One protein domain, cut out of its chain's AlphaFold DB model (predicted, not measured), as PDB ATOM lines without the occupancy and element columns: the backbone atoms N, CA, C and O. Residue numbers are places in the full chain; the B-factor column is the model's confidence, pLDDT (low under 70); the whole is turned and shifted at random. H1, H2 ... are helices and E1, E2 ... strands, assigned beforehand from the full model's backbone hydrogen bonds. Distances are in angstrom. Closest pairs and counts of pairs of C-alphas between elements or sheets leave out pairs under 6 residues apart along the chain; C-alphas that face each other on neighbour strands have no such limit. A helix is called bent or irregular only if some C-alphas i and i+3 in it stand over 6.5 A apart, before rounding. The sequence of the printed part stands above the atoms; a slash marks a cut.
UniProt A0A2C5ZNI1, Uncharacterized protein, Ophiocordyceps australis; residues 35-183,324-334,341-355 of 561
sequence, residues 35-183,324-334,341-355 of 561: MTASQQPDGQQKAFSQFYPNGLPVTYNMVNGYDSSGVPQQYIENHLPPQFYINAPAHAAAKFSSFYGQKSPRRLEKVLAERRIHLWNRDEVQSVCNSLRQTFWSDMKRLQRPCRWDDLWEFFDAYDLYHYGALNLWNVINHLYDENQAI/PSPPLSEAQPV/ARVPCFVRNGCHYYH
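This is residues 35 to 183, 324 to 334 and 341 to 355 of the 561 residues of an uncharacterized protein of Ophiocordyceps australis (UniProt A0A2C5ZNI1). Look for a helical core built on the long helix H7, which H3 crosses steeply, while H5 and H6 gather near the first turns of H7. Two small two-stranded sheets lie by this core, E1 and E2 near the start of H7 and the hairpin E3 and E4 at the start of H5; H2 packs on H6, H4 follows the end of H3, and H1 lies out at one end of the longest axis, with the long link 87 to 114 reaching the other end. The 175 printed residues hold seven named helices and four named strands, in the order H1 E1 H2 E2 H3 H4 H5 H6 H7 E3 E4, and both sheets are antiparallel, ordered E1 - E2 and E3 - E4. The class is mostly helix, but under half of the residues, 80 of 175, are in named elements. The whole is compact, with a radius of gyration of the C-alphas of 16.7 A and spans of 50 by 41 by 32 A.

Start at the sheet of E1, residues 74 to 77, and E2, residues 115 to 118, which are 9.2 A and 9.8 A long; C-alpha 74 is at (48.250, -16.817, -24.058). H7, residues 166 to 183, begins at C-alpha 166, (35.620, -17.073, -19.504), and runs 25.6 A. H3, residues 122 to 135, spans 20.1 A, and H4, residues 137 to 140, comes after it. H5, residues 149 to 155, measures 11.1 A and H6, residues 158 to 163, 8.6 A; H2 is residues 82 to 86. Find H1, residues 42 to 51, from C-alpha 42 at (60.950, -31.657, -31.236) over 15.3 A; it is irregular, with C-alphas 43 and 46 7.2 A apart. E3, residues 345 to 348, and E4, residues 351 to 354, are 9.9 A and 10.4 A long, and E4 ends at C-alpha 354, (30.210, -21.220, -29.237).

E1 and E2 are antiparallel neighbours at 141 degrees; look for N 77 and O 115, 2.8 A apart, within hydrogen-bond range. Residues 62 to 63 pair antiparallel with residues 74 to 75 of E1. From E1, go to H7, where the closest C-alphas, those of Glu 77 and Leu 167, are 7.8 A apart. H7 touches H3 with its residues 168 to 176 alone, closest at the C-alphas of Val 172 and Val 125, 5.7 A; they run the same way at a steep tilt of 68 degrees, only just short of about perpendicular. H5 touches H7 at a steep tilt of 65 degrees, closest at the C-alphas of Leu 152 and Trp 170, 7.1 A. H6 touches H2, with the C-alphas of Ala 158 and Tyr 85 closest at 5.1 A. H4 is close to but not clearly touching H7, with the C-alphas of Met 140 and Asn 180 closest at 6.6 A. H1 is close to but not clearly touching H3, with the C-alphas of Phe 51 and Arg 122 closest at 6.1 A; H1 and H7 are apart. The hairpin E3 and E4 is antiparallel at 144 degrees, with N 348 and O 351 2.8 A apart, within hydrogen-bond range. The closest C-alphas of H5 and E4, those of Trp 149 and His 352, are 5.7 A apart. In H2, H3, H6 and H7 every O i to N i+4 pair is within hydrogen-bond range, in H1 4 of 6, and in H5 0 of 3 but 4 of 4 O i to N i+3 pairs; H4 is too short for an O i to N i+4 pair.

The two C-alphas farthest apart, those of Asp 42 and Gln 102, are 50.2 A apart. Two cuts interrupt the printed part: residues 184 to 323 are missing across 18.8 A, and residues 335 to 340 across 16.7 A. The links H1 to E1 and H2 to E2 are long. The mean pLDDT of the printed part is 85.3, and you will find it under 70 at residues 65 to 69, 324 to 334, 341 to 344 and 355.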
ATOM      1  N   MET A  35      45.500 -29.977 -30.745       88.31
ATOM      2  CA  MET A  35      46.913 -29.886 -31.050       88.31
ATOM      3  C   MET A  35      47.697 -30.626 -29.963       88.31
ATOM      4  O   MET A  35      47.655 -30.231 -28.798       88.31
ATOM      5  N   THR A  36      48.368 -31.718 -30.322       90.25
ATOM      6  CA  THR A  36      49.100 -32.586 -29.386       90.25
ATOM      7  C   THR A  36      50.594 -32.268 -29.358       90.25
ATOM      8  O   THR A  36      51.134 -31.616 -30.253       90.25
ATOM      9  N   ALA A  37      51.301 -32.786 -28.347       89.62
ATOM     10  CA  ALA A  37      52.752 -32.633 -28.238       89.62
ATOM     11  C   ALA A  37      53.506 -33.157 -29.475       89.62
ATOM     12  O   ALA A  37      54.446 -32.513 -29.918       89.62
ATOM     13  N   SER A  38      53.056 -34.259 -30.085       91.06
ATOM     14  CA  SER A  38      53.651 -34.833 -31.306       91.06
ATOM     15  C   SER A  38      53.497 -33.971 -32.567       91.06
ATOM     16  O   SER A  38      54.088 -34.287 -33.593       91.06
ATOM     17  N   GLN A  39      52.698 -32.903 -32.510       89.25
ATOM     18  CA  GLN A  39      52.535 -31.925 -33.590       89.25
ATOM     19  C   GLN A  39      53.372 -30.655 -33.352       89.25
ATOM     20  O   GLN A  39      53.351 -29.749 -34.181       89.25
ATOM     21  N   GLN A  40      54.098 -30.572 -32.230       88.88
ATOM     22  CA  GLN A  40      55.033 -29.485 -31.942       88.88
ATOM     23  C   GLN A  40      56.447 -29.815 -32.456       88.88
ATOM     24  O   GLN A  40      56.805 -30.993 -32.552       88.88
ATOM     25  N   PRO A  41      57.296 -28.802 -32.721       89.12
ATOM     26  CA  PRO A  41      58.721 -29.011 -32.978       89.12
ATOM     27  C   PRO A  41      59.393 -29.805 -31.848       89.12
ATOM     28  O   PRO A  41      59.100 -29.564 -30.677       89.12
ATOM     29  N   ASP A  42      60.331 -30.699 -32.177       86.06
ATOM     30  CA  ASP A  42      60.950 -31.657 -31.236       86.06
ATOM     31  C   ASP A  42      61.444 -31.020 -29.922       86.06
ATOM     32  O   ASP A  42      61.175 -31.527 -28.832       86.06
ATOM     33  N   GLY A  43      62.095 -29.854 -30.006       85.31
ATOM     34  CA  GLY A  43      62.589 -29.112 -28.837       85.31
ATOM     35  C   GLY A  43      61.501 -28.558 -27.903       85.31
ATOM     36  O   GLY A  43      61.808 -28.159 -26.783       85.31
ATOM     37  N   GLN A  44      60.240 -28.535 -28.341       87.31
ATOM     38  CA  GLN A  44      59.093 -27.979 -27.616       87.31
ATOM     39  C   GLN A  44      58.127 -29.060 -27.109       87.31
ATOM     40  O   GLN A  44      57.407 -28.808 -26.144       87.31
ATOM     41  N   GLN A  45      58.133 -30.274 -27.682       90.38
ATOM     42  CA  GLN A  45      57.161 -31.337 -27.361       90.38
ATOM     43  C   GLN A  45      57.096 -31.662 -25.862       90.38
ATOM     44  O   GLN A  45      56.009 -31.794 -25.305       90.38
ATOM     45  N   LYS A  46      58.256 -31.744 -25.192       88.81
ATOM     46  CA  LYS A  46      58.349 -32.031 -23.749       88.81
ATOM     47  C   LYS A  46      57.759 -30.917 -22.883       88.81
ATOM     48  O   LYS A  46      57.124 -31.203 -21.873       88.81
ATOM     49  N   ALA A  47      57.984 -29.657 -23.251       86.94
ATOM     50  CA  ALA A  47      57.389 -28.535 -22.537       86.94
ATOM     51  C   ALA A  47      55.875 -28.504 -22.798       86.94
ATOM     52  O   ALA A  47      55.086 -28.407 -21.863       86.94
ATOM     53  N   PHE A  48      55.458 -28.691 -24.052       89.12
ATOM     54  CA  PHE A  48      54.050 -28.710 -24.432       89.12
ATOM     55  C   PHE A  48      53.255 -29.804 -23.704       89.12
ATOM     56  O   PHE A  48      52.187 -29.515 -23.177       89.12
ATOM     57  N   SER A  49      53.777 -31.033 -23.602       89.12
ATOM     58  CA  SER A  49      53.115 -32.112 -22.850       89.12
ATOM     59  C   SER A  49      53.106 -31.895 -21.334       89.12
ATOM     60  O   SER A  49      52.249 -32.449 -20.651       89.12
ATOM     61  N   GLN A  50      54.012 -31.073 -20.794       86.81
ATOM     62  CA  GLN A  50      53.976 -30.672 -19.388       86.81
ATOM     63  C   GLN A  50      52.849 -29.660 -19.118       86.81
ATOM     64  O   GLN A  50      52.106 -29.830 -18.155       86.81
ATOM     65  N   PHE A  51      52.693 -28.641 -19.970       85.25
ATOM     66  CA  PHE A  51      51.616 -27.647 -19.842       85.25
ATOM     67  C   PHE A  51      50.235 -28.224 -20.209       85.25
ATOM     68  O   PHE A  51      49.249 -27.974 -19.511       85.25
ATOM     69  N   TYR A  52      50.173 -29.011 -21.290       88.25
ATOM     70  CA  TYR A  52      48.951 -29.485 -21.947       88.25
ATOM     71  C   TYR A  52      49.063 -30.985 -22.306       88.25
ATOM     72  O   TYR A  52      49.171 -31.339 -23.485       88.25
ATOM     73  N   PRO A  53      49.032 -31.902 -21.316       84.69
ATOM     74  CA  PRO A  53      49.313 -33.332 -21.525       84.69
ATOM     75  C   PRO A  53      48.416 -34.005 -22.573       84.69
ATOM     76  O   PRO A  53      48.887 -34.847 -23.334       84.69
ATOM     77  N   ASN A  54      47.158 -33.568 -22.679       82.94
ATOM     78  CA  ASN A  54      46.165 -34.110 -23.615       82.94
ATOM     79  C   ASN A  54      45.890 -33.157 -24.795       82.94
ATOM     80  O   ASN A  54      44.854 -33.253 -25.454       82.94
ATOM     81  N   GLY A  55      46.802 -32.214 -25.040       87.38
ATOM     82  CA  GLY A  55      46.710 -31.227 -26.108       87.38
ATOM     83  C   GLY A  55      45.816 -30.017 -25.824       87.38
ATOM     84  O   GLY A  55      45.034 -29.980 -24.871       87.38
ATOM     85  N   LEU A  56      45.951 -29.020 -26.699       88.44
ATOM     86  CA  LEU A  56      45.145 -27.798 -26.738       88.44
ATOM     87  C   LEU A  56      44.042 -27.929 -27.794       88.44
ATOM     88  O   LEU A  56      44.365 -28.294 -28.922       88.44
ATOM     89  N   PRO A  57      42.770 -27.599 -27.520       86.94
ATOM     90  CA  PRO A  57      41.755 -27.519 -28.569       86.94
ATOM     91  C   PRO A  57      42.180 -26.539 -29.672       86.94
ATOM     92  O   PRO A  57      42.510 -25.391 -29.384       86.94
ATOM     93  N   VAL A  58      42.134 -26.960 -30.944       84.50
ATOM     94  CA  VAL A  58      42.528 -26.094 -32.088       84.50
ATOM     95  C   VAL A  58      41.614 -24.875 -32.265       84.50
ATOM     96  O   VAL A  58      41.904 -23.974 -33.042       84.50
ATOM     97  N   THR A  59      40.484 -24.874 -31.558       81.94
ATOM     98  CA  THR A  59      39.487 -23.808 -31.506       81.94
ATOM     99  C   THR A  59      39.901 -22.634 -30.621       81.94
ATOM    100  O   THR A  59      39.274 -21.580 -30.690       81.94
ATOM    101  N   TYR A  60      40.922 -22.799 -29.775       87.38
ATOM    102  CA  TYR A  60      41.447 -21.712 -28.955       87.38
ATOM    103  C   TYR A  60      42.293 -20.785 -29.834       87.38
ATOM    104  O   TYR A  60      43.228 -21.234 -30.498       87.38
ATOM    105  N   ASN A  61      42.003 -19.483 -29.805       88.31
ATOM    106  CA  ASN A  61      42.765 -18.462 -30.528       88.31
ATOM    107  C   ASN A  61      44.104 -18.171 -29.820       88.31
ATOM    108  O   ASN A  61      44.290 -17.123 -29.198       88.31
ATOM    109  N   MET A  62      45.001 -19.160 -29.828       89.62
ATOM    110  CA  MET A  62      46.287 -19.122 -29.136       89.62
ATOM    111  C   MET A  62      47.238 -18.107 -29.775       89.62
ATOM    112  O   MET A  62      47.385 -18.047 -30.994       89.62
ATOM    113  N   VAL A  63      47.949 -17.360 -28.934       85.62
ATOM    114  CA  VAL A  63      49.023 -16.449 -29.333       85.62
ATOM    115  C   VAL A  63      50.297 -16.775 -28.562       85.62
ATOM    116  O   VAL A  63      50.278 -17.067 -27.365       85.62
ATOM    117  N   ASN A  64      51.430 -16.725 -29.259       70.88
ATOM    118  CA  ASN A  64      52.729 -16.960 -28.641       70.88
ATOM    119  C   ASN A  64      53.070 -15.793 -27.702       70.88
ATOM    120  O   ASN A  64      52.987 -14.628 -28.099       70.88
ATOM    121  N   GLY A  65      53.462 -16.112 -26.468       61.03
ATOM    122  CA  GLY A  65      54.052 -15.142 -25.551       61.03
ATOM    123  C   GLY A  65      55.472 -14.783 -25.991       61.03
ATOM    124  O   GLY A  65      56.145 -15.568 -26.663       61.03
ATOM    125  N   TYR A  66      55.944 -13.601 -25.600       52.00
ATOM    126  CA  TYR A  66      57.320 -13.157 -25.872       52.00
ATOM    127  C   TYR A  66      58.373 -13.909 -25.032       52.00
ATOM    128  O   TYR A  66      59.563 -13.847 -25.326       52.00
ATOM    129  N   ASP A  67      57.922 -14.599 -23.988       58.53
ATOM    130  CA  ASP A  67      58.677 -15.269 -22.927       58.53
ATOM    131  C   ASP A  67      58.495 -16.797 -22.923       58.53
ATOM    132  O   ASP A  67      59.354 -17.534 -22.436       58.53
ATOM    133  N   SER A  68      57.393 -17.294 -23.490       59.06
ATOM    134  CA  SER A  68      57.164 -18.722 -23.673       59.06
ATOM    135  C   SER A  68      58.258 -19.379 -24.519       59.06
ATOM    136  O   SER A  68      58.536 -18.934 -25.632       59.06
ATOM    137  N   SER A  69      58.798 -20.506 -24.040       64.06
ATOM    138  CA  SER A  69      59.811 -21.356 -24.698       64.06
ATOM    139  C   SER A  69      59.288 -22.093 -25.951       64.06
ATOM    140  O   SER A  69      59.480 -23.297 -26.105       64.06
ATOM    141  N   GLY A  70      58.549 -21.394 -26.814       72.44
ATOM    142  CA  GLY A  70      57.790 -21.921 -27.948       72.44
ATOM    143  C   GLY A  70      56.375 -22.409 -27.618       72.44
ATOM    144  O   GLY A  70      55.534 -22.448 -28.507       72.44
ATOM    145  N   VAL A  71      56.079 -22.738 -26.355       84.00
ATOM    146  CA  VAL A  71      54.762 -23.262 -25.942       84.00
ATOM    147  C   VAL A  71      53.752 -22.123 -25.748       84.00
ATOM    148  O   VAL A  71      53.949 -21.323 -24.832       84.00
ATOM    149  N   PRO A  72      52.662 -22.043 -26.533       85.62
ATOM    150  CA  PRO A  72      51.710 -20.940 -26.433       85.62
ATOM    151  C   PRO A  72      50.989 -20.960 -25.081       85.62
ATOM    152  O   PRO A  72      50.309 -21.927 -24.755       85.62
ATOM    153  N   GLN A  73      51.133 -19.880 -24.309       88.94
ATOM    154  CA  GLN A  73      50.548 -19.711 -22.969       88.94
ATOM    155  C   GLN A  73      49.508 -18.585 -22.902       88.94
ATOM    156  O   GLN A  73      48.905 -18.367 -21.860       88.94
ATOM    157  N   GLN A  74      49.268 -17.863 -23.995       91.81
ATOM    158  CA  GLN A  74      48.250 -16.817 -24.058       91.81
ATOM    159  C   GLN A  74      47.246 -17.124 -25.167       91.81
ATOM    160  O   GLN A  74      47.572 -17.767 -26.161       91.81
ATOM    161  N   TYR A  75      46.020 -16.640 -25.007       91.94
ATOM    162  CA  TYR A  75      44.989 -16.668 -26.038       91.94
ATOM    163  C   TYR A  75      44.340 -15.294 -26.175       91.94
ATOM    164  O   TYR A  75      44.360 -14.483 -25.243       91.94
ATOM    165  N   ILE A  76      43.765 -15.031 -27.344       91.44
ATOM    166  CA  ILE A  76      42.847 -13.916 -27.534       91.44
ATOM    167  C   ILE A  76      41.459 -14.370 -27.086       91.44
ATOM    168  O   ILE A  76      40.822 -15.214 -27.714       91.44
ATOM    169  N   GLU A  77      40.983 -13.794 -25.989       88.88
ATOM    170  CA  GLU A  77      39.598 -13.916 -25.557       88.88
ATOM    171  C   GLU A  77      38.730 -13.030 -26.456       88.88
ATOM    172  O   GLU A  77      38.549 -11.840 -26.190       88.88
ATOM    173  N   ASN A  78      38.235 -13.617 -27.547       84.25
ATOM    174  CA  ASN A  78      37.250 -13.025 -28.451       84.25
ATOM    175  C   ASN A  78      36.048 -13.957 -28.700       84.25
ATOM    176  O   ASN A  78      35.321 -13.777 -29.670       84.25
ATOM    177  N   HIS A  79      35.822 -14.940 -27.813       79.88
ATOM    178  CA  HIS A  79      34.737 -15.929 -27.899       79.88
ATOM    179  C   HIS A  79      33.376 -15.394 -27.437       79.88
ATOM    180  O   HIS A  79      32.363 -16.047 -27.667       79.88
ATOM    181  N   LEU A  80      33.337 -14.232 -26.777       88.38
ATOM    182  CA  LEU A  80      32.135 -13.648 -26.180       88.38
ATOM    183  C   LEU A  80      32.032 -12.148 -26.492       88.38
ATOM    184  O   LEU A  80      33.048 -11.451 -26.446       88.38
ATOM    185  N   PRO A  81      30.826 -11.622 -26.777       89.62
ATOM    186  CA  PRO A  81      30.644 -10.200 -27.043       89.62
ATOM    187  C   PRO A  81      30.843  -9.361 -25.762       89.62
ATOM    188  O   PRO A  81      30.492  -9.826 -24.675       89.62
ATOM    189  N   PRO A  82      31.295  -8.094 -25.858       90.25
ATOM    190  CA  PRO A  82      31.364  -7.148 -24.733       90.25
ATOM    191  C   PRO A  82      30.111  -7.116 -23.843       90.25
ATOM    192  O   PRO A  82      30.196  -7.014 -22.619       90.25
ATOM    193  N   GLN A  83      28.939  -7.244 -24.464       90.50
ATOM    194  CA  GLN A  83      27.635  -7.226 -23.811       90.50
ATOM    195  C   GLN A  83      27.432  -8.394 -22.840       90.50
ATOM    196  O   GLN A  83      26.689  -8.219 -21.882       90.50
ATOM    197  N   PHE A  84      28.104  -9.535 -23.024       92.50
ATOM    198  CA  PHE A  84      28.080 -10.640 -22.060       92.50
ATOM    199  C   PHE A  84      28.627 -10.182 -20.696       92.50
ATOM    200  O   PHE A  84      28.016 -10.403 -19.656       92.50
ATOM    201  N   TYR A  85      29.746  -9.459 -20.694       93.75
ATOM    202  CA  TYR A  85      30.381  -8.992 -19.461       93.75
ATOM    203  C   TYR A  85      29.679  -7.767 -18.851       93.75
ATOM    204  O   TYR A  85      29.586  -7.660 -17.631       93.75
ATOM    205  N   ILE A  86      29.169  -6.842 -19.672       93.19
ATOM    206  CA  ILE A  86      28.490  -5.631 -19.171       93.19
ATOM    207  C   ILE A  86      27.062  -5.948 -18.685       93.19
ATOM    208  O   ILE A  86      26.648  -5.474 -17.628       93.19
ATOM    209  N   ASN A  87      26.312  -6.768 -19.427       89.88
ATOM    210  CA  ASN A  87      24.887  -7.027 -19.192       89.88
ATOM    211  C   ASN A  87      24.644  -8.374 -18.493       89.88
ATOM    212  O   ASN A  87      23.724  -9.108 -18.862       89.88
ATOM    213  N   ALA A  88      25.458  -8.709 -17.488       89.25
ATOM    214  CA  ALA A  88      25.244  -9.915 -16.692       89.25
ATOM    215  C   ALA A  88      23.824  -9.919 -16.072       89.25
ATOM    216  O   ALA A  88      23.384  -8.883 -15.556       89.25
ATOM    217  N   PRO A  89      23.087 -11.048 -16.108       89.25
ATOM    218  CA  PRO A  89      21.701 -11.091 -15.658       89.25
ATOM    219  C   PRO A  89      21.542 -10.671 -14.197       89.25
ATOM    220  O   PRO A  89      22.296 -11.095 -13.325       89.25
ATOM    221  N   ALA A  90      20.489  -9.909 -13.892       86.56
ATOM    222  CA  ALA A  90      20.198  -9.478 -12.519       86.56
ATOM    223  C   ALA A  90      19.908 -10.642 -11.544       86.56
ATOM    224  O   ALA A  90      19.931 -10.441 -10.333       86.56
ATOM    225  N   HIS A  91      19.636 -11.843 -12.069       86.31
ATOM    226  CA  HIS A  91      19.428 -13.082 -11.318       86.31
ATOM    227  C   HIS A  91      20.655 -14.019 -11.322       86.31
ATOM    228  O   HIS A  91      20.544 -15.158 -10.874       86.31
ATOM    229  N   ALA A  92      21.809 -13.574 -11.838       90.31
ATOM    230  CA  ALA A  92      23.057 -14.333 -11.789       90.31
ATOM    231  C   ALA A  92      23.429 -14.648 -10.330       90.31
ATOM    232  O   ALA A  92      23.615 -13.738  -9.520       90.31
ATOM    233  N   ALA A  93      23.527 -15.935  -9.995       91.81
ATOM    234  CA  ALA A  93      23.801 -16.369  -8.628       91.81
ATOM    235  C   ALA A  93      25.260 -16.114  -8.222       91.81
ATOM    236  O   ALA A  93      25.524 -15.838  -7.051       91.81
ATOM    237  N   ALA A  94      26.194 -16.208  -9.179       94.88
ATOM    238  CA  ALA A  94      27.626 -15.980  -8.998       94.88
ATOM    239  C   ALA A  94      28.176 -16.624  -7.708       94.88
ATOM    240  O   ALA A  94      28.875 -15.965  -6.935       94.88
ATOM    241  N   LYS A  95      27.787 -17.875  -7.413       94.31
ATOM    242  CA  LYS A  95      27.920 -18.522  -6.092       94.31
ATOM    243  C   LYS A  95      29.322 -18.412  -5.496       94.31
ATOM    244  O   LYS A  95      29.453 -18.134  -4.306       94.31
ATOM    245  N   PHE A  96      30.358 -18.594  -6.313       95.38
ATOM    246  CA  PHE A  96      31.747 -18.599  -5.868       95.38
ATOM    247  C   PHE A  96      32.305 -17.175  -5.736       95.38
ATOM    248  O   PHE A  96      32.836 -16.832  -4.679       95.38
ATOM    249  N   SER A  97      32.105 -16.309  -6.737       95.81
ATOM    250  CA  SER A  97      32.544 -14.899  -6.695       95.81
ATOM    251  C   SER A  97      31.863 -14.090  -5.583       95.81
ATOM    252  O   SER A  97      32.507 -13.316  -4.872       95.81
ATOM    253  N   SER A  98      30.553 -14.285  -5.414       93.81
ATOM    254  CA  SER A  98      29.732 -13.619  -4.396       93.81
ATOM    255  C   SER A  98      29.811 -14.280  -3.018       93.81
ATOM    256  O   SER A  98      29.328 -13.707  -2.045       93.81
ATOM    257  N   PHE A  99      30.397 -15.480  -2.920       94.19
ATOM    258  CA  PHE A  99      30.386 -16.316  -1.716       94.19
ATOM    259  C   PHE A  99      28.945 -16.505  -1.184       94.19
ATOM    260  O   PHE A  99      28.602 -16.095  -0.077       94.19
ATOM    261  N   TYR A 100      28.067 -17.058  -2.027       91.06
ATOM    262  CA  TYR A 100      26.613 -17.168  -1.808       91.06
ATOM    263  C   TYR A 100      25.931 -15.834  -1.463       91.06
ATOM    264  O   TYR A 100      25.181 -15.734  -0.492       91.06
ATOM    265  N   GLY A 101      26.216 -14.781  -2.230       90.88
ATOM    266  CA  GLY A 101      25.624 -13.456  -2.028       90.88
ATOM    267  C   GLY A 101      26.103 -12.702  -0.780       90.88
ATOM    268  O   GLY A 101      25.584 -11.623  -0.509       90.88
ATOM    269  N   GLN A 102      27.093 -13.210  -0.034       92.12
ATOM    270  CA  GLN A 102      27.727 -12.465   1.068       92.12
ATOM    271  C   GLN A 102      28.519 -11.245   0.568       92.12
ATOM    272  O   GLN A 102      28.749 -10.299   1.320       92.12
ATOM    273  N   LYS A 103      28.925 -11.254  -0.705       92.44
ATOM    274  CA  LYS A 103      29.517 -10.130  -1.429       92.44
ATOM    275  C   LYS A 103      28.618  -9.761  -2.603       92.44
ATOM    276  O   LYS A 103      28.194 -10.634  -3.360       92.44
ATOM    277  N   SER A 104      28.374  -8.470  -2.797       89.50
ATOM    278  CA  SER A 104      27.669  -7.971  -3.982       89.50
ATOM    279  C   SER A 104      28.447  -8.325  -5.262       89.50
ATOM    280  O   SER A 104      29.648  -8.046  -5.311       89.50
ATOM    281  N   PRO A 105      27.804  -8.887  -6.306       89.50
ATOM    282  CA  PRO A 105      28.459  -9.155  -7.585       89.50
ATOM    283  C   PRO A 105      29.066  -7.883  -8.186       89.50
ATOM    284  O   PRO A 105      28.397  -6.847  -8.280       89.50
ATOM    285  N   ARG A 106      30.332  -7.952  -8.608       93.06
ATOM    286  CA  ARG A 106      31.024  -6.810  -9.220       93.06
ATOM    287  C   ARG A 106      30.533  -6.617 -10.654       93.06
ATOM    288  O   ARG A 106      30.417  -7.573 -11.420       93.06
ATOM    289  N   ARG A 107      30.266  -5.362 -11.017       88.50
ATOM    290  CA  ARG A 107      29.853  -4.952 -12.368       88.50
ATOM    291  C   ARG A 107      31.035  -4.396 -13.155       88.50
ATOM    292  O   ARG A 107      32.007  -3.926 -12.569       88.50
ATOM    293  N   LEU A 108      30.922  -4.428 -14.479       90.75
ATOM    294  CA  LEU A 108      31.898  -3.869 -15.410       90.75
ATOM    295  C   LEU A 108      31.217  -2.817 -16.280       90.75
ATOM    296  O   LEU A 108      30.217  -3.105 -16.930       90.75
ATOM    297  N   GLU A 109      31.770  -1.608 -16.306       88.25
ATOM    298  CA  GLU A 109      31.251  -0.511 -17.137       88.25
ATOM    299  C   GLU A 109      31.918  -0.456 -18.516       88.25
ATOM    300  O   GLU A 109      31.304  -0.052 -19.501       88.25
ATOM    301  N   LYS A 110      33.198  -0.838 -18.585       88.94
ATOM    302  CA  LYS A 110      34.033  -0.756 -19.783       88.94
ATOM    303  C   LYS A 110      34.795  -2.059 -19.948       88.94
ATOM    304  O   LYS A 110      35.509  -2.478 -19.039       88.94
ATOM    305  N   VAL A 111      34.653  -2.675 -21.116       91.19
ATOM    306  CA  VAL A 111      35.331  -3.923 -21.471       91.19
ATOM    307  C   VAL A 111      35.900  -3.820 -22.882       91.19
ATOM    308  O   VAL A 111      35.277  -3.239 -23.771       91.19
ATOM    309  N   LEU A 112      37.093  -4.373 -23.083       87.62
ATOM    310  CA  LEU A 112      37.710  -4.499 -24.402       87.62
ATOM    311  C   LEU A 112      37.110  -5.705 -25.136       87.62
ATOM    312  O   LEU A 112      36.848  -6.736 -24.514       87.62
ATOM    313  N   ALA A 113      36.913  -5.577 -26.451       82.56
ATOM    314  CA  ALA A 113      36.325  -6.629 -27.286       82.56
ATOM    315  C   ALA A 113      37.274  -7.808 -27.554       82.56
ATOM    316  O   ALA A 113      36.814  -8.937 -27.683       82.56
ATOM    317  N   GLU A 114      38.584  -7.554 -27.598       87.44
ATOM    318  CA  GLU A 114      39.625  -8.576 -27.720       87.44
ATOM    319  C   GLU A 114      40.686  -8.354 -26.646       87.44
ATOM    320  O   GLU A 114      41.062  -7.213 -26.356       87.44
ATOM    321  N   ARG A 115      41.140  -9.438 -26.011       91.44
ATOM    322  CA  ARG A 115      42.032  -9.371 -24.844       91.44
ATOM    323  C   ARG A 115      43.006 -10.534 -24.850       91.44
ATOM    324  O   ARG A 115      42.585 -11.671 -25.020       91.44
ATOM    325  N   ARG A 116      44.289 -10.260 -24.611       92.56
ATOM    326  CA  ARG A 116      45.276 -11.309 -24.320       92.56
ATOM    327  C   ARG A 116      45.072 -11.776 -22.887       92.56
ATOM    328  O   ARG A 116      45.188 -10.971 -21.967       92.56
ATOM    329  N   ILE A 117      44.757 -13.053 -22.713       93.19
ATOM    330  CA  ILE A 117      44.601 -13.686 -21.404       93.19
ATOM    331  C   ILE A 117      45.581 -14.855 -21.322       93.19
ATOM    332  O   ILE A 117      45.772 -15.589 -22.290       93.19
ATOM    333  N   HIS A 118      46.219 -15.009 -20.164       93.31
ATOM    334  CA  HIS A 118      47.025 -16.182 -19.833       93.31
ATOM    335  C   HIS A 118      46.126 -17.423 -19.770       93.31
ATOM    336  O   HIS A 118      45.160 -17.444 -19.005       93.31
ATOM    337  N   LEU A 119      46.407 -18.441 -20.586       93.00
ATOM    338  CA  LEU A 119      45.707 -19.721 -20.536       93.00
ATOM    339  C   LEU A 119      46.227 -20.509 -19.338       93.00
ATOM    340  O   LEU A 119      47.394 -20.902 -19.317       93.00
ATOM    341  N   TRP A 120      45.348 -20.788 -18.379       93.25
ATOM    342  CA  TRP A 120      45.714 -21.572 -17.208       93.25
ATOM    343  C   TRP A 120      46.154 -22.973 -17.614       93.25
ATOM    344  O   TRP A 120      45.437 -23.714 -18.294       93.25
ATOM    345  N   ASN A 121      47.357 -23.328 -17.180       89.44
ATOM    346  CA  ASN A 121      47.896 -24.661 -17.366       89.44
ATOM    347  C   ASN A 121      47.237 -25.667 -16.408       89.44
ATOM    348  O   ASN A 121      46.469 -25.298 -15.514       89.44
ATOM    349  N   ARG A 122      47.568 -26.950 -16.585       86.12
ATOM    350  CA  ARG A 122      47.081 -28.057 -15.750       86.12
ATOM    351  C   ARG A 122      47.096 -27.746 -14.244       86.12
ATOM    352  O   ARG A 122      46.088 -27.945 -13.568       86.12
ATOM    353  N   ASP A 123      48.231 -27.292 -13.724       88.44
ATOM    354  CA  ASP A 123      48.462 -27.130 -12.287       88.44
ATOM    355  C   ASP A 123      47.746 -25.883 -11.744       88.44
ATOM    356  O   ASP A 123      47.265 -25.881 -10.609       88.44
ATOM    357  N   GLU A 124      47.602 -24.839 -12.568       94.12
ATOM    358  CA  GLU A 124      46.807 -23.647 -12.247       94.12
ATOM    359  C   GLU A 124      45.313 -23.984 -12.148       94.12
ATOM    360  O   GLU A 124      44.681 -23.660 -11.140       94.12
ATOM    361  N   VAL A 125      44.767 -24.707 -13.137       93.62
ATOM    362  CA  VAL A 125      43.378 -25.198 -13.115       93.62
ATOM    363  C   VAL A 125      43.144 -26.080 -11.885       93.62
ATOM    364  O   VAL A 125      42.200 -25.832 -11.133       93.62
ATOM    365  N   GLN A 126      44.034 -27.043 -11.608       92.31
ATOM    366  CA  GLN A 126      43.924 -27.905 -10.425       92.31
ATOM    367  C   GLN A 126      43.969 -27.100  -9.117       92.31
ATOM    368  O   GLN A 126      43.184 -27.357  -8.205       92.31
ATOM    369  N   SER A 127      44.851 -26.100  -9.012       95.19
ATOM    370  CA  SER A 127      44.962 -25.256  -7.817       95.19
ATOM    371  C   SER A 127      43.676 -24.474  -7.538       95.19
ATOM    372  O   SER A 127      43.305 -24.305  -6.371       95.19
ATOM    373  N   VAL A 128      42.985 -24.000  -8.578       96.31
ATOM    374  CA  VAL A 128      41.681 -23.337  -8.437       96.31
ATOM    375  C   VAL A 128      40.604 -24.356  -8.058       96.31
ATOM    376  O   VAL A 128      39.883 -24.120  -7.090       96.31
ATOM    377  N   CYS A 129      40.537 -25.517  -8.718       95.44
ATOM    378  CA  CYS A 129      39.582 -26.580  -8.378       95.44
ATOM    379  C   CYS A 129      39.716 -27.056  -6.923       95.44
ATOM    380  O   CYS A 129      38.714 -27.152  -6.216       95.44
ATOM    381  N   ASN A 130      40.941 -27.261  -6.434       93.69
ATOM    382  CA  ASN A 130      41.208 -27.646  -5.046       93.69
ATOM    383  C   ASN A 130      40.731 -26.563  -4.057       93.69
ATOM    384  O   ASN A 130      40.135 -26.876  -3.025       93.69
ATOM    385  N   SER A 131      40.935 -25.286  -4.401       95.50
ATOM    386  CA  SER A 131      40.503 -24.134  -3.596       95.50
ATOM    387  C   SER A 131      38.970 -23.996  -3.566       95.50
ATOM    388  O   SER A 131      38.389 -23.724  -2.511       95.50
ATOM    389  N   LEU A 132      38.297 -24.242  -4.699       95.44
ATOM    390  CA  LEU A 132      36.834 -24.290  -4.791       95.44
ATOM    391  C   LEU A 132      36.258 -25.482  -4.016       95.44
ATOM    392  O   LEU A 132      35.314 -25.284  -3.255       95.44
ATOM    393  N   ARG A 133      36.849 -26.684  -4.114       93.31
ATOM    394  CA  ARG A 133      36.440 -27.851  -3.308       93.31
ATOM    395  C   ARG A 133      36.575 -27.583  -1.814       93.31
ATOM    396  O   ARG A 133      35.651 -27.898  -1.075       93.31
ATOM    397  N   GLN A 134      37.665 -26.959  -1.363       93.19
ATOM    398  CA  GLN A 134      37.852 -26.623   0.054       93.19
ATOM    399  C   GLN A 134      36.803 -25.621   0.570       93.19
ATOM    400  O   GLN A 134      36.367 -25.718   1.717       93.19
ATOM    401  N   THR A 135      36.401 -24.661  -0.267       94.31
ATOM    402  CA  THR A 135      35.533 -23.541   0.133       94.31
ATOM    403  C   THR A 135      34.042 -23.856  -0.020       94.31
ATOM    404  O   THR A 135      33.240 -23.508   0.843       94.31
ATOM    405  N   PHE A 136      33.671 -24.542  -1.102       93.88
ATOM    406  CA  PHE A 136      32.293 -24.757  -1.556       93.88
ATOM    407  C   PHE A 136      31.920 -26.251  -1.597       93.88
ATOM    408  O   PHE A 136      31.103 -26.678  -2.412       93.88
ATOM    409  N   TRP A 137      32.527 -27.064  -0.721       90.31
ATOM    410  CA  TRP A 137      32.393 -28.530  -0.703       90.31
ATOM    411  C   TRP A 137      30.938 -29.032  -0.741       90.31
ATOM    412  O   TRP A 137      30.661 -30.062  -1.353       90.31
ATOM    413  N   SER A 138      30.000 -28.294  -0.138       88.69
ATOM    414  CA  SER A 138      28.575 -28.643  -0.087       88.69
ATOM    415  C   SER A 138      27.889 -28.660  -1.455       88.69
ATOM    416  O   SER A 138      26.939 -29.419  -1.641       88.69
ATOM    417  N   ASP A 139      28.369 -27.863  -2.414       88.81
ATOM    418  CA  ASP A 139      27.832 -27.846  -3.780       88.81
ATOM    419  C   ASP A 139      28.418 -28.960  -4.654       88.81
ATOM    420  O   ASP A 139      27.819 -29.310  -5.667       88.81
ATOM    421  N   MET A 140      29.549 -29.567  -4.274       90.06
ATOM    422  CA  MET A 140      30.281 -30.505  -5.140       90.06
ATOM    423  C   MET A 140      29.462 -31.756  -5.500       90.06
ATOM    424  O   MET A 140      29.483 -32.173  -6.655       90.06
ATOM    425  N   LYS A 141      28.651 -32.291  -4.567       83.94
ATOM    426  CA  LYS A 141      27.712 -33.416  -4.826       83.94
ATOM    427  C   LYS A 141      26.597 -33.048  -5.826       83.94
ATOM    428  O   LYS A 141      25.943 -33.937  -6.354       83.94
ATOM    429  N   ARG A 142      26.346 -31.755  -6.069       85.56
ATOM    430  CA  ARG A 142      25.245 -31.242  -6.912       85.56
ATOM    431  C   ARG A 142      25.721 -30.394  -8.095       85.56
ATOM    432  O   ARG A 142      24.878 -29.858  -8.813       85.56
ATOM    433  N   LEU A 143      27.034 -30.267  -8.297       90.06
ATOM    434  CA  LEU A 143      27.620 -29.456  -9.359       90.06
ATOM    435  C   LEU A 143      27.129 -29.957 -10.722       90.06
ATOM    436  O   LEU A 143      27.294 -31.131 -11.046       90.06
ATOM    437  N   GLN A 144      26.523 -29.068 -11.506       88.44
ATOM    438  CA  GLN A 144      26.070 -29.379 -12.859       88.44
ATOM    439  C   GLN A 144      27.177 -29.086 -13.870       88.44
ATOM    440  O   GLN A 144      27.956 -28.146 -13.694       88.44
ATOM    441  N   ARG A 145      27.238 -29.878 -14.945       88.50
ATOM    442  CA  ARG A 145      28.107 -29.563 -16.079       88.50
ATOM    443  C   ARG A 145      27.518 -28.352 -16.810       88.50
ATOM    444  O   ARG A 145      26.348 -28.414 -17.182       88.50
ATOM    445  N   PRO A 146      28.283 -27.276 -17.043       90.19
ATOM    446  CA  PRO A 146      27.794 -26.154 -17.824       90.19
ATOM    447  C   PRO A 146      27.668 -26.588 -19.291       90.19
ATOM    448  O   PRO A 146      28.524 -27.302 -19.820       90.19
ATOM    449  N   CYS A 147      26.597 -26.149 -19.944       85.81
ATOM    450  CA  CYS A 147      26.255 -26.485 -21.328       85.81
ATOM    451  C   CYS A 147      26.386 -25.273 -22.264       85.81
ATOM    452  O   CYS A 147      26.497 -25.436 -23.477       85.81
ATOM    453  N   ARG A 148      26.387 -24.058 -21.703       88.06
ATOM    454  CA  ARG A 148      26.519 -22.762 -22.392       88.06
ATOM    455  C   ARG A 148      27.312 -21.769 -21.557       88.06
ATOM    456  O   ARG A 148      27.461 -21.942 -20.349       88.06
ATOM    457  N   TRP A 149      27.768 -20.691 -22.186       90.81
ATOM    458  CA  TRP A 149      28.532 -19.656 -21.492       90.81
ATOM    459  C   TRP A 149      27.739 -18.991 -20.357       90.81
ATOM    460  O   TRP A 149      28.314 -18.689 -19.315       90.81
ATOM    461  N   ASP A 150      26.426 -18.818 -20.520       92.75
ATOM    462  CA  ASP A 150      25.540 -18.208 -19.518       92.75
ATOM    463  C   ASP A 150      25.457 -19.024 -18.217       92.75
ATOM    464  O   ASP A 150      25.224 -18.452 -17.155       92.75
ATOM    465  N   ASP A 151      25.688 -20.343 -18.266       93.50
ATOM    466  CA  ASP A 151      25.688 -21.187 -17.061       93.50
ATOM    467  C   ASP A 151      26.862 -20.828 -16.134       93.50
ATOM    468  O   ASP A 151      26.800 -21.054 -14.927       93.50
ATOM    469  N   LEU A 152      27.919 -20.186 -16.654       95.19
ATOM    470  CA  LEU A 152      29.010 -19.684 -15.819       95.19
ATOM    471  C   LEU A 152      28.559 -18.578 -14.851       95.19
ATOM    472  O   LEU A 152      29.196 -18.415 -13.811       95.19
ATOM    473  N   TRP A 153      27.451 -17.873 -15.122       95.25
ATOM    474  CA  TRP A 153      26.857 -16.914 -14.180       95.25
ATOM    475  C   TRP A 153      26.195 -17.573 -12.959       95.25
ATOM    476  O   TRP A 153      25.873 -16.880 -11.990       95.25
ATOM    477  N   GLU A 154      26.009 -18.897 -12.950       94.56
ATOM    478  CA  GLU A 154      25.678 -19.616 -11.717       94.56
ATOM    479  C   GLU A 154      26.853 -19.560 -10.728       94.56
ATOM    480  O   GLU A 154      26.653 -19.389  -9.525       94.56
ATOM    481  N   PHE A 155      28.087 -19.646 -11.234       95.75
ATOM    482  CA  PHE A 155      29.302 -19.814 -10.436       95.75
ATOM    483  C   PHE A 155      30.066 -18.505 -10.222       95.75
ATOM    484  O   PHE A 155      30.520 -18.242  -9.109       95.75
ATOM    485  N   PHE A 156      30.164 -17.658 -11.247       96.69
ATOM    486  CA  PHE A 156      31.040 -16.486 -11.259       96.69
ATOM    487  C   PHE A 156      30.309 -15.189 -11.610       96.69
ATOM    488  O   PHE A 156      29.318 -15.190 -12.340       96.69
ATOM    489  N   ASP A 157      30.809 -14.063 -11.097       96.12
ATOM    490  CA  ASP A 157      30.340 -12.741 -11.514       96.12
ATOM    491  C   ASP A 157      31.020 -12.279 -12.815       96.12
ATOM    492  O   ASP A 157      31.999 -12.858 -13.295       96.12
ATOM    493  N   ALA A 158      30.478 -11.213 -13.406       95.19
ATOM    494  CA  ALA A 158      31.010 -10.623 -14.630       95.19
ATOM    495  C   ALA A 158      32.491 -10.235 -14.513       95.19
ATOM    496  O   ALA A 158      33.243 -10.367 -15.478       95.19
ATOM    497  N   TYR A 159      32.902  -9.754 -13.337       95.75
ATOM    498  CA  TYR A 159      34.262  -9.306 -13.077       95.75
ATOM    499  C   TYR A 159      35.260 -10.457 -13.156       95.75
ATOM    500  O   TYR A 159      36.287 -10.299 -13.814       95.75
ATOM    501  N   ASP A 160      34.973 -11.598 -12.529       96.62
ATOM    502  CA  ASP A 160      35.861 -12.761 -12.572       96.62
ATOM    503  C   ASP A 160      35.877 -13.397 -13.971       96.62
ATOM    504  O   ASP A 160      36.956 -13.673 -14.496       96.62
ATOM    505  N   LEU A 161      34.711 -13.525 -14.623       96.00
ATOM    506  CA  LEU A 161      34.603 -13.991 -16.017       96.00
ATOM    507  C   LEU A 161      35.407 -13.127 -16.984       96.00
ATOM    508  O   LEU A 161      36.035 -13.636 -17.911       96.00
ATOM    509  N   TYR A 162      35.431 -11.819 -16.754       95.69
ATOM    510  CA  TYR A 162      36.273 -10.923 -17.521       95.69
ATOM    511  C   TYR A 162      37.751 -11.122 -17.162       95.69
ATOM    512  O   TYR A 162      38.527 -11.527 -18.026       95.69
ATOM    513  N   HIS A 163      38.170 -10.860 -15.925       95.00
ATOM    514  CA  HIS A 163      39.593 -10.746 -15.577       95.00
ATOM    515  C   HIS A 163      40.365 -12.066 -15.633       95.00
ATOM    516  O   HIS A 163      41.516 -12.060 -16.066       95.00
ATOM    517  N   TYR A 164      39.749 -13.185 -15.250       95.56
ATOM    518  CA  TYR A 164      40.383 -14.501 -15.348       95.56
ATOM    519  C   TYR A 164      40.189 -15.151 -16.723       95.56
ATOM    520  O   TYR A 164      40.927 -16.073 -17.060       95.56
ATOM    521  N   GLY A 165      39.254 -14.649 -17.533       95.06
ATOM    522  CA  GLY A 165      38.873 -15.214 -18.826       95.06
ATOM    523  C   GLY A 165      37.778 -16.266 -18.687       95.06
ATOM    524  O   GLY A 165      37.843 -17.155 -17.831       95.06
ATOM    525  N   ALA A 166      36.768 -16.180 -19.549       94.25
ATOM    526  CA  ALA A 166      35.620 -17.073 -19.504       94.25
ATOM    527  C   ALA A 166      36.047 -18.504 -19.844       94.25
ATOM    528  O   ALA A 166      35.563 -19.452 -19.230       94.25
ATOM    529  N   LEU A 167      37.013 -18.658 -20.756       92.94
ATOM    530  CA  LEU A 167      37.562 -19.956 -21.141       92.94
ATOM    531  C   LEU A 167      38.320 -20.655 -19.996       92.94
ATOM    532  O   LEU A 167      38.175 -21.860 -19.802       92.94
ATOM    533  N   ASN A 168      39.075 -19.911 -19.184       95.31
ATOM    534  CA  ASN A 168      39.763 -20.468 -18.013       95.31
ATOM    535  C   ASN A 168      38.768 -20.959 -16.949       95.31
ATOM    536  O   ASN A 168      38.917 -22.056 -16.409       95.31
ATOM    537  N   LEU A 169      37.720 -20.177 -16.679       96.56
ATOM    538  CA  LEU A 169      36.684 -20.551 -15.712       96.56
ATOM    539  C   LEU A 169      35.766 -21.669 -16.238       96.56
ATOM    540  O   LEU A 169      35.356 -22.536 -15.466       96.56
ATOM    541  N   TRP A 170      35.529 -21.730 -17.551       93.81
ATOM    542  CA  TRP A 170      34.906 -22.869 -18.231       93.81
ATOM    543  C   TRP A 170      35.694 -24.167 -18.025       93.81
ATOM    544  O   TRP A 170      35.107 -25.203 -17.692       93.81
ATOM    545  N   ASN A 171      37.021 -24.096 -18.171       92.19
ATOM    546  CA  ASN A 171      37.925 -25.221 -17.947       92.19
ATOM    547  C   ASN A 171      37.892 -25.682 -16.483       92.19
ATOM    548  O   ASN A 171      37.794 -26.882 -16.239       92.19
ATOM    549  N   VAL A 172      37.883 -24.750 -15.521       95.38
ATOM    550  CA  VAL A 172      37.746 -25.058 -14.086       95.38
ATOM    551  C   VAL A 172      36.445 -25.796 -13.773       95.38
ATOM    552  O   VAL A 172      36.501 -26.849 -13.146       95.38
ATOM    553  N   ILE A 173      35.278 -25.302 -14.207       95.31
ATOM    554  CA  ILE A 173      34.000 -25.944 -13.843       95.31
ATOM    555  C   ILE A 173      33.843 -27.314 -14.511       95.31
ATOM    556  O   ILE A 173      33.395 -28.253 -13.859       95.31
ATOM    557  N   ASN A 174      34.237 -27.463 -15.781       91.50
ATOM    558  CA  ASN A 174      34.193 -28.763 -16.456       91.50
ATOM    559  C   ASN A 174      35.151 -29.772 -15.811       91.50
ATOM    560  O   ASN A 174      34.742 -30.900 -15.554       91.50
ATOM    561  N   HIS A 175      36.390 -29.368 -15.509       90.00
ATOM    562  CA  HIS A 175      37.361 -30.240 -14.844       90.00
ATOM    563  C   HIS A 175      36.871 -30.664 -13.453       90.00
ATOM    564  O   HIS A 175      36.845 -31.849 -13.133       90.00
ATOM    565  N   LEU A 176      36.375 -29.706 -12.666       92.81
ATOM    566  CA  LEU A 176      35.799 -29.952 -11.347       92.81
ATOM    567  C   LEU A 176      34.562 -30.868 -11.398       92.81
ATOM    568  O   LEU A 176      34.380 -31.708 -10.520       92.81
ATOM    569  N   TYR A 177      33.719 -30.731 -12.426       92.81
ATOM    570  CA  TYR A 177      32.596 -31.635 -12.667       92.81
ATOM    571  C   TYR A 177      33.080 -33.053 -12.991       92.81
ATOM    572  O   TYR A 177      32.653 -33.999 -12.331       92.81
ATOM    573  N   ASP A 178      33.985 -33.208 -13.962       88.38
ATOM    574  CA  ASP A 178      34.479 -34.518 -14.399       88.38
ATOM    575  C   ASP A 178      35.234 -35.240 -13.243       88.38
ATOM    576  O   ASP A 178      35.076 -36.450 -13.060       88.38
ATOM    577  N   GLU A 179      35.951 -34.509 -12.372       88.62
ATOM    578  CA  GLU A 179      36.505 -35.022 -11.099       88.62
ATOM    579  C   GLU A 179      35.431 -35.464 -10.104       88.62
ATOM    580  O   GLU A 179      35.527 -36.561  -9.548       88.62
ATOM    581  N   ASN A 180      34.401 -34.645  -9.876       90.31
ATOM    582  CA  ASN A 180      33.319 -34.995  -8.960       90.31
ATOM    583  C   ASN A 180      32.567 -36.250  -9.437       90.31
ATOM    584  O   ASN A 180      32.218 -37.085  -8.605       90.31
ATOM    585  N   GLN A 181      32.392 -36.443 -10.750       87.75
ATOM    586  CA  GLN A 181      31.829 -37.676 -11.315       87.75
ATOM    587  C   GLN A 181      32.742 -38.890 -11.075       87.75
ATOM    588  O   GLN A 181      32.269 -39.934 -10.624       87.75
ATOM    589  N   ALA A 182      34.056 -38.757 -11.300       84.56
ATOM    590  CA  ALA A 182      35.018 -39.832 -11.038       84.56
ATOM    591  C   ALA A 182      35.074 -40.226  -9.546       84.56
ATOM    592  O   ALA A 182      35.155 -41.412  -9.212       84.56
ATOM    593  N   ILE A 183      34.977 -39.248  -8.641       85.56
ATOM    594  CA  ILE A 183      34.920 -39.480  -7.192       85.56
ATOM    595  C   ILE A 183      33.586 -40.134  -6.806       85.56
ATOM    596  O   ILE A 183      33.594 -41.142  -6.103       85.56
ATOM    597  N   PRO A 324      38.785 -28.929 -21.970       63.97
ATOM    598  CA  PRO A 324      37.516 -29.069 -22.655       63.97
ATOM    599  C   PRO A 324      37.396 -28.042 -23.782       63.97
ATOM    600  O   PRO A 324      37.948 -26.939 -23.737       63.97
ATOM    601  N   SER A 325      36.635 -28.401 -24.810       56.53
ATOM    602  CA  SER A 325      36.233 -27.437 -25.831       56.53
ATOM    603  C   SER A 325      35.171 -26.477 -25.278       56.53
ATOM    604  O   SER A 325      34.473 -26.831 -24.322       56.53
ATOM    605  N   PRO A 326      35.028 -25.270 -25.854       58.16
ATOM    606  CA  PRO A 326      33.976 -24.340 -25.453       58.16
ATOM    607  C   PRO A 326      32.577 -24.888 -25.817       58.16
ATOM    608  O   PRO A 326      32.483 -25.770 -26.678       58.16
ATOM    609  N   PRO A 327      31.488 -24.381 -25.207       62.38
ATOM    610  CA  PRO A 327      30.140 -24.942 -25.347       62.38
ATOM    611  C   PRO A 327      29.595 -24.814 -26.767       62.38
ATOM    612  O   PRO A 327      29.148 -23.743 -27.173       62.38
ATOM    613  N   LEU A 328      29.610 -25.907 -27.524       55.44
ATOM    614  CA  LEU A 328      29.157 -25.917 -28.911       55.44
ATOM    615  C   LEU A 328      27.678 -26.262 -29.035       55.44
ATOM    616  O   LEU A 328      27.210 -27.254 -28.484       55.44
ATOM    617  N   SER A 329      26.979 -25.480 -29.854       49.34
ATOM    618  CA  SER A 329      25.665 -25.835 -30.386       49.34
ATOM    619  C   SER A 329      25.772 -26.336 -31.824       49.34
ATOM    620  O   SER A 329      26.550 -25.814 -32.621       49.34
ATOM    621  N   GLU A 330      24.931 -27.309 -32.171       44.44
ATOM    622  CA  GLU A 330      24.702 -27.721 -33.556       44.44
ATOM    623  C   GLU A 330      24.165 -26.543 -34.390       44.44
ATOM    624  O   GLU A 330      23.283 -25.800 -33.944       44.44
ATOM    625  N   ALA A 331      24.685 -26.380 -35.610       43.09
ATOM    626  CA  ALA A 331      24.260 -25.332 -36.528       43.09
ATOM    627  C   ALA A 331      22.767 -25.478 -36.871       43.09
ATOM    628  O   ALA A 331      22.358 -26.371 -37.617       43.09
ATOM    629  N   GLN A 332      21.949 -24.558 -36.368       41.28
ATOM    630  CA  GLN A 332      20.576 -24.339 -36.827       41.28
ATOM    631  C   GLN A 332      20.577 -23.244 -37.908       41.28
ATOM    632  O   GLN A 332      21.404 -22.335 -37.833       41.28
ATOM    633  N   PRO A 333      19.668 -23.285 -38.898       36.66
ATOM    634  CA  PRO A 333      19.650 -22.308 -39.984       36.66
ATOM    635  C   PRO A 333      19.213 -20.926 -39.470       36.66
ATOM    636  O   PRO A 333      18.021 -20.634 -39.364       36.66
ATOM    637  N   VAL A 334      20.183 -20.064 -39.154       40.47
ATOM    638  CA  VAL A 334      19.951 -18.663 -38.773       40.47
ATOM    639  C   VAL A 334      20.010 -17.777 -40.020       40.47
ATOM    640  O   VAL A 334      20.873 -17.946 -40.879       40.47
ATOM    641  N   ALA A 341      33.490  -8.597 -38.264       44.88
ATOM    642  CA  ALA A 341      34.132  -9.844 -37.826       44.88
ATOM    643  C   ALA A 341      33.430 -10.445 -36.595       44.88
ATOM    644  O   ALA A 341      33.536  -9.927 -35.482       44.88
ATOM    645  N   ARG A 342      32.634 -11.497 -36.821       56.56
ATOM    646  CA  ARG A 342      31.729 -12.023 -35.804       56.56
ATOM    647  C   ARG A 342      32.506 -12.931 -34.866       56.56
ATOM    648  O   ARG A 342      33.066 -13.938 -35.293       56.56
ATOM    649  N   VAL A 343      32.459 -12.573 -33.584       56.50
ATOM    650  CA  VAL A 343      32.707 -13.456 -32.438       56.50
ATOM    651  C   VAL A 343      32.191 -14.869 -32.776       56.50
ATOM    652  O   VAL A 343      31.046 -14.982 -33.226       56.50
ATOM    653  N   PRO A 344      32.961 -15.950 -32.552       66.19
ATOM    654  CA  PRO A 344      32.531 -17.336 -32.767       66.19
ATOM    655  C   PRO A 344      31.516 -17.803 -31.704       66.19
ATOM    656  O   PRO A 344      31.560 -18.934 -31.233       66.19
ATOM    657  N   CYS A 345      30.592 -16.928 -31.314       73.62
ATOM    658  CA  CYS A 345      29.467 -17.192 -30.439       73.62
ATOM    659  C   CYS A 345      28.199 -16.624 -31.069       73.62
ATOM    660  O   CYS A 345      28.195 -15.519 -31.611       73.62
ATOM    661  N   PHE A 346      27.102 -17.362 -30.951       76.88
ATOM    662  CA  PHE A 346      25.780 -16.934 -31.382       76.88
ATOM    663  C   PHE A 346      24.776 -16.999 -30.235       76.88
ATOM    664  O   PHE A 346      24.959 -17.732 -29.263       76.88
ATOM    665  N   VAL A 347      23.707 -16.210 -30.357       77.50
ATOM    666  CA  VAL A 347      22.648 -16.133 -29.349       77.50
ATOM    667  C   VAL A 347      21.428 -16.919 -29.828       77.50
ATOM    668  O   VAL A 347      20.854 -16.603 -30.868       77.50
ATOM    669  N   ARG A 348      21.004 -17.925 -29.057       72.50
ATOM    670  CA  ARG A 348      19.775 -18.704 -29.285       72.50
ATOM    671  C   ARG A 348      18.939 -18.692 -28.010       72.50
ATOM    672  O   ARG A 348      19.433 -19.042 -26.943       72.50
ATOM    673  N   ASN A 349      17.678 -18.274 -28.113       77.44
ATOM    674  CA  ASN A 349      16.751 -18.115 -26.979       77.44
ATOM    675  C   ASN A 349      17.298 -17.222 -25.839       77.44
ATOM    676  O   ASN A 349      16.999 -17.452 -24.674       77.44
ATOM    677  N   GLY A 350      18.113 -16.214 -26.177       79.94
ATOM    678  CA  GLY A 350      18.766 -15.327 -25.204       79.94
ATOM    679  C   GLY A 350      20.067 -15.865 -24.596       79.94
ATOM    680  O   GLY A 350      20.660 -15.169 -23.782       79.94
ATOM    681  N   CYS A 351      20.524 -17.052 -25.005       81.06
ATOM    682  CA  CYS A 351      21.714 -17.716 -24.467       81.06
ATOM    683  C   CYS A 351      22.844 -17.835 -25.496       81.06
ATOM    684  O   CYS A 351      22.587 -17.982 -26.690       81.06
ATOM    685  N   HIS A 352      24.079 -17.807 -25.009       83.62
ATOM    686  CA  HIS A 352      25.341 -17.706 -25.729       83.62
ATOM    687  C   HIS A 352      26.007 -19.077 -25.923       83.62
ATOM    688  O   HIS A 352      26.410 -19.742 -24.966       83.62
ATOM    689  N   TYR A 353      26.193 -19.464 -27.184       81.69
ATOM    690  CA  TYR A 353      26.800 -20.733 -27.588       81.69
ATOM    691  C   TYR A 353      27.978 -20.495 -28.520       81.69
ATOM    692  O   TYR A 353      27.873 -19.693 -29.445       81.69
ATOM    693  N   TYR A 354      29.077 -21.216 -28.320       75.00
ATOM    694  CA  TYR A 354      30.210 -21.220 -29.237       75.00
ATOM    695  C   TYR A 354      29.833 -21.898 -30.569       75.00
ATOM    696  O   TYR A 354      28.985 -22.794 -30.618       75.00
ATOM    697  N   HIS A 355      30.484 -21.486 -31.658       67.81
ATOM    698  CA  HIS A 355      30.447 -22.149 -32.961       67.81
ATOM    699  C   HIS A 355      31.817 -22.045 -33.640       67.81
ATOM    700  O   HIS A 355      32.232 -20.969 -34.070       67.81
TER     701      HIS A 355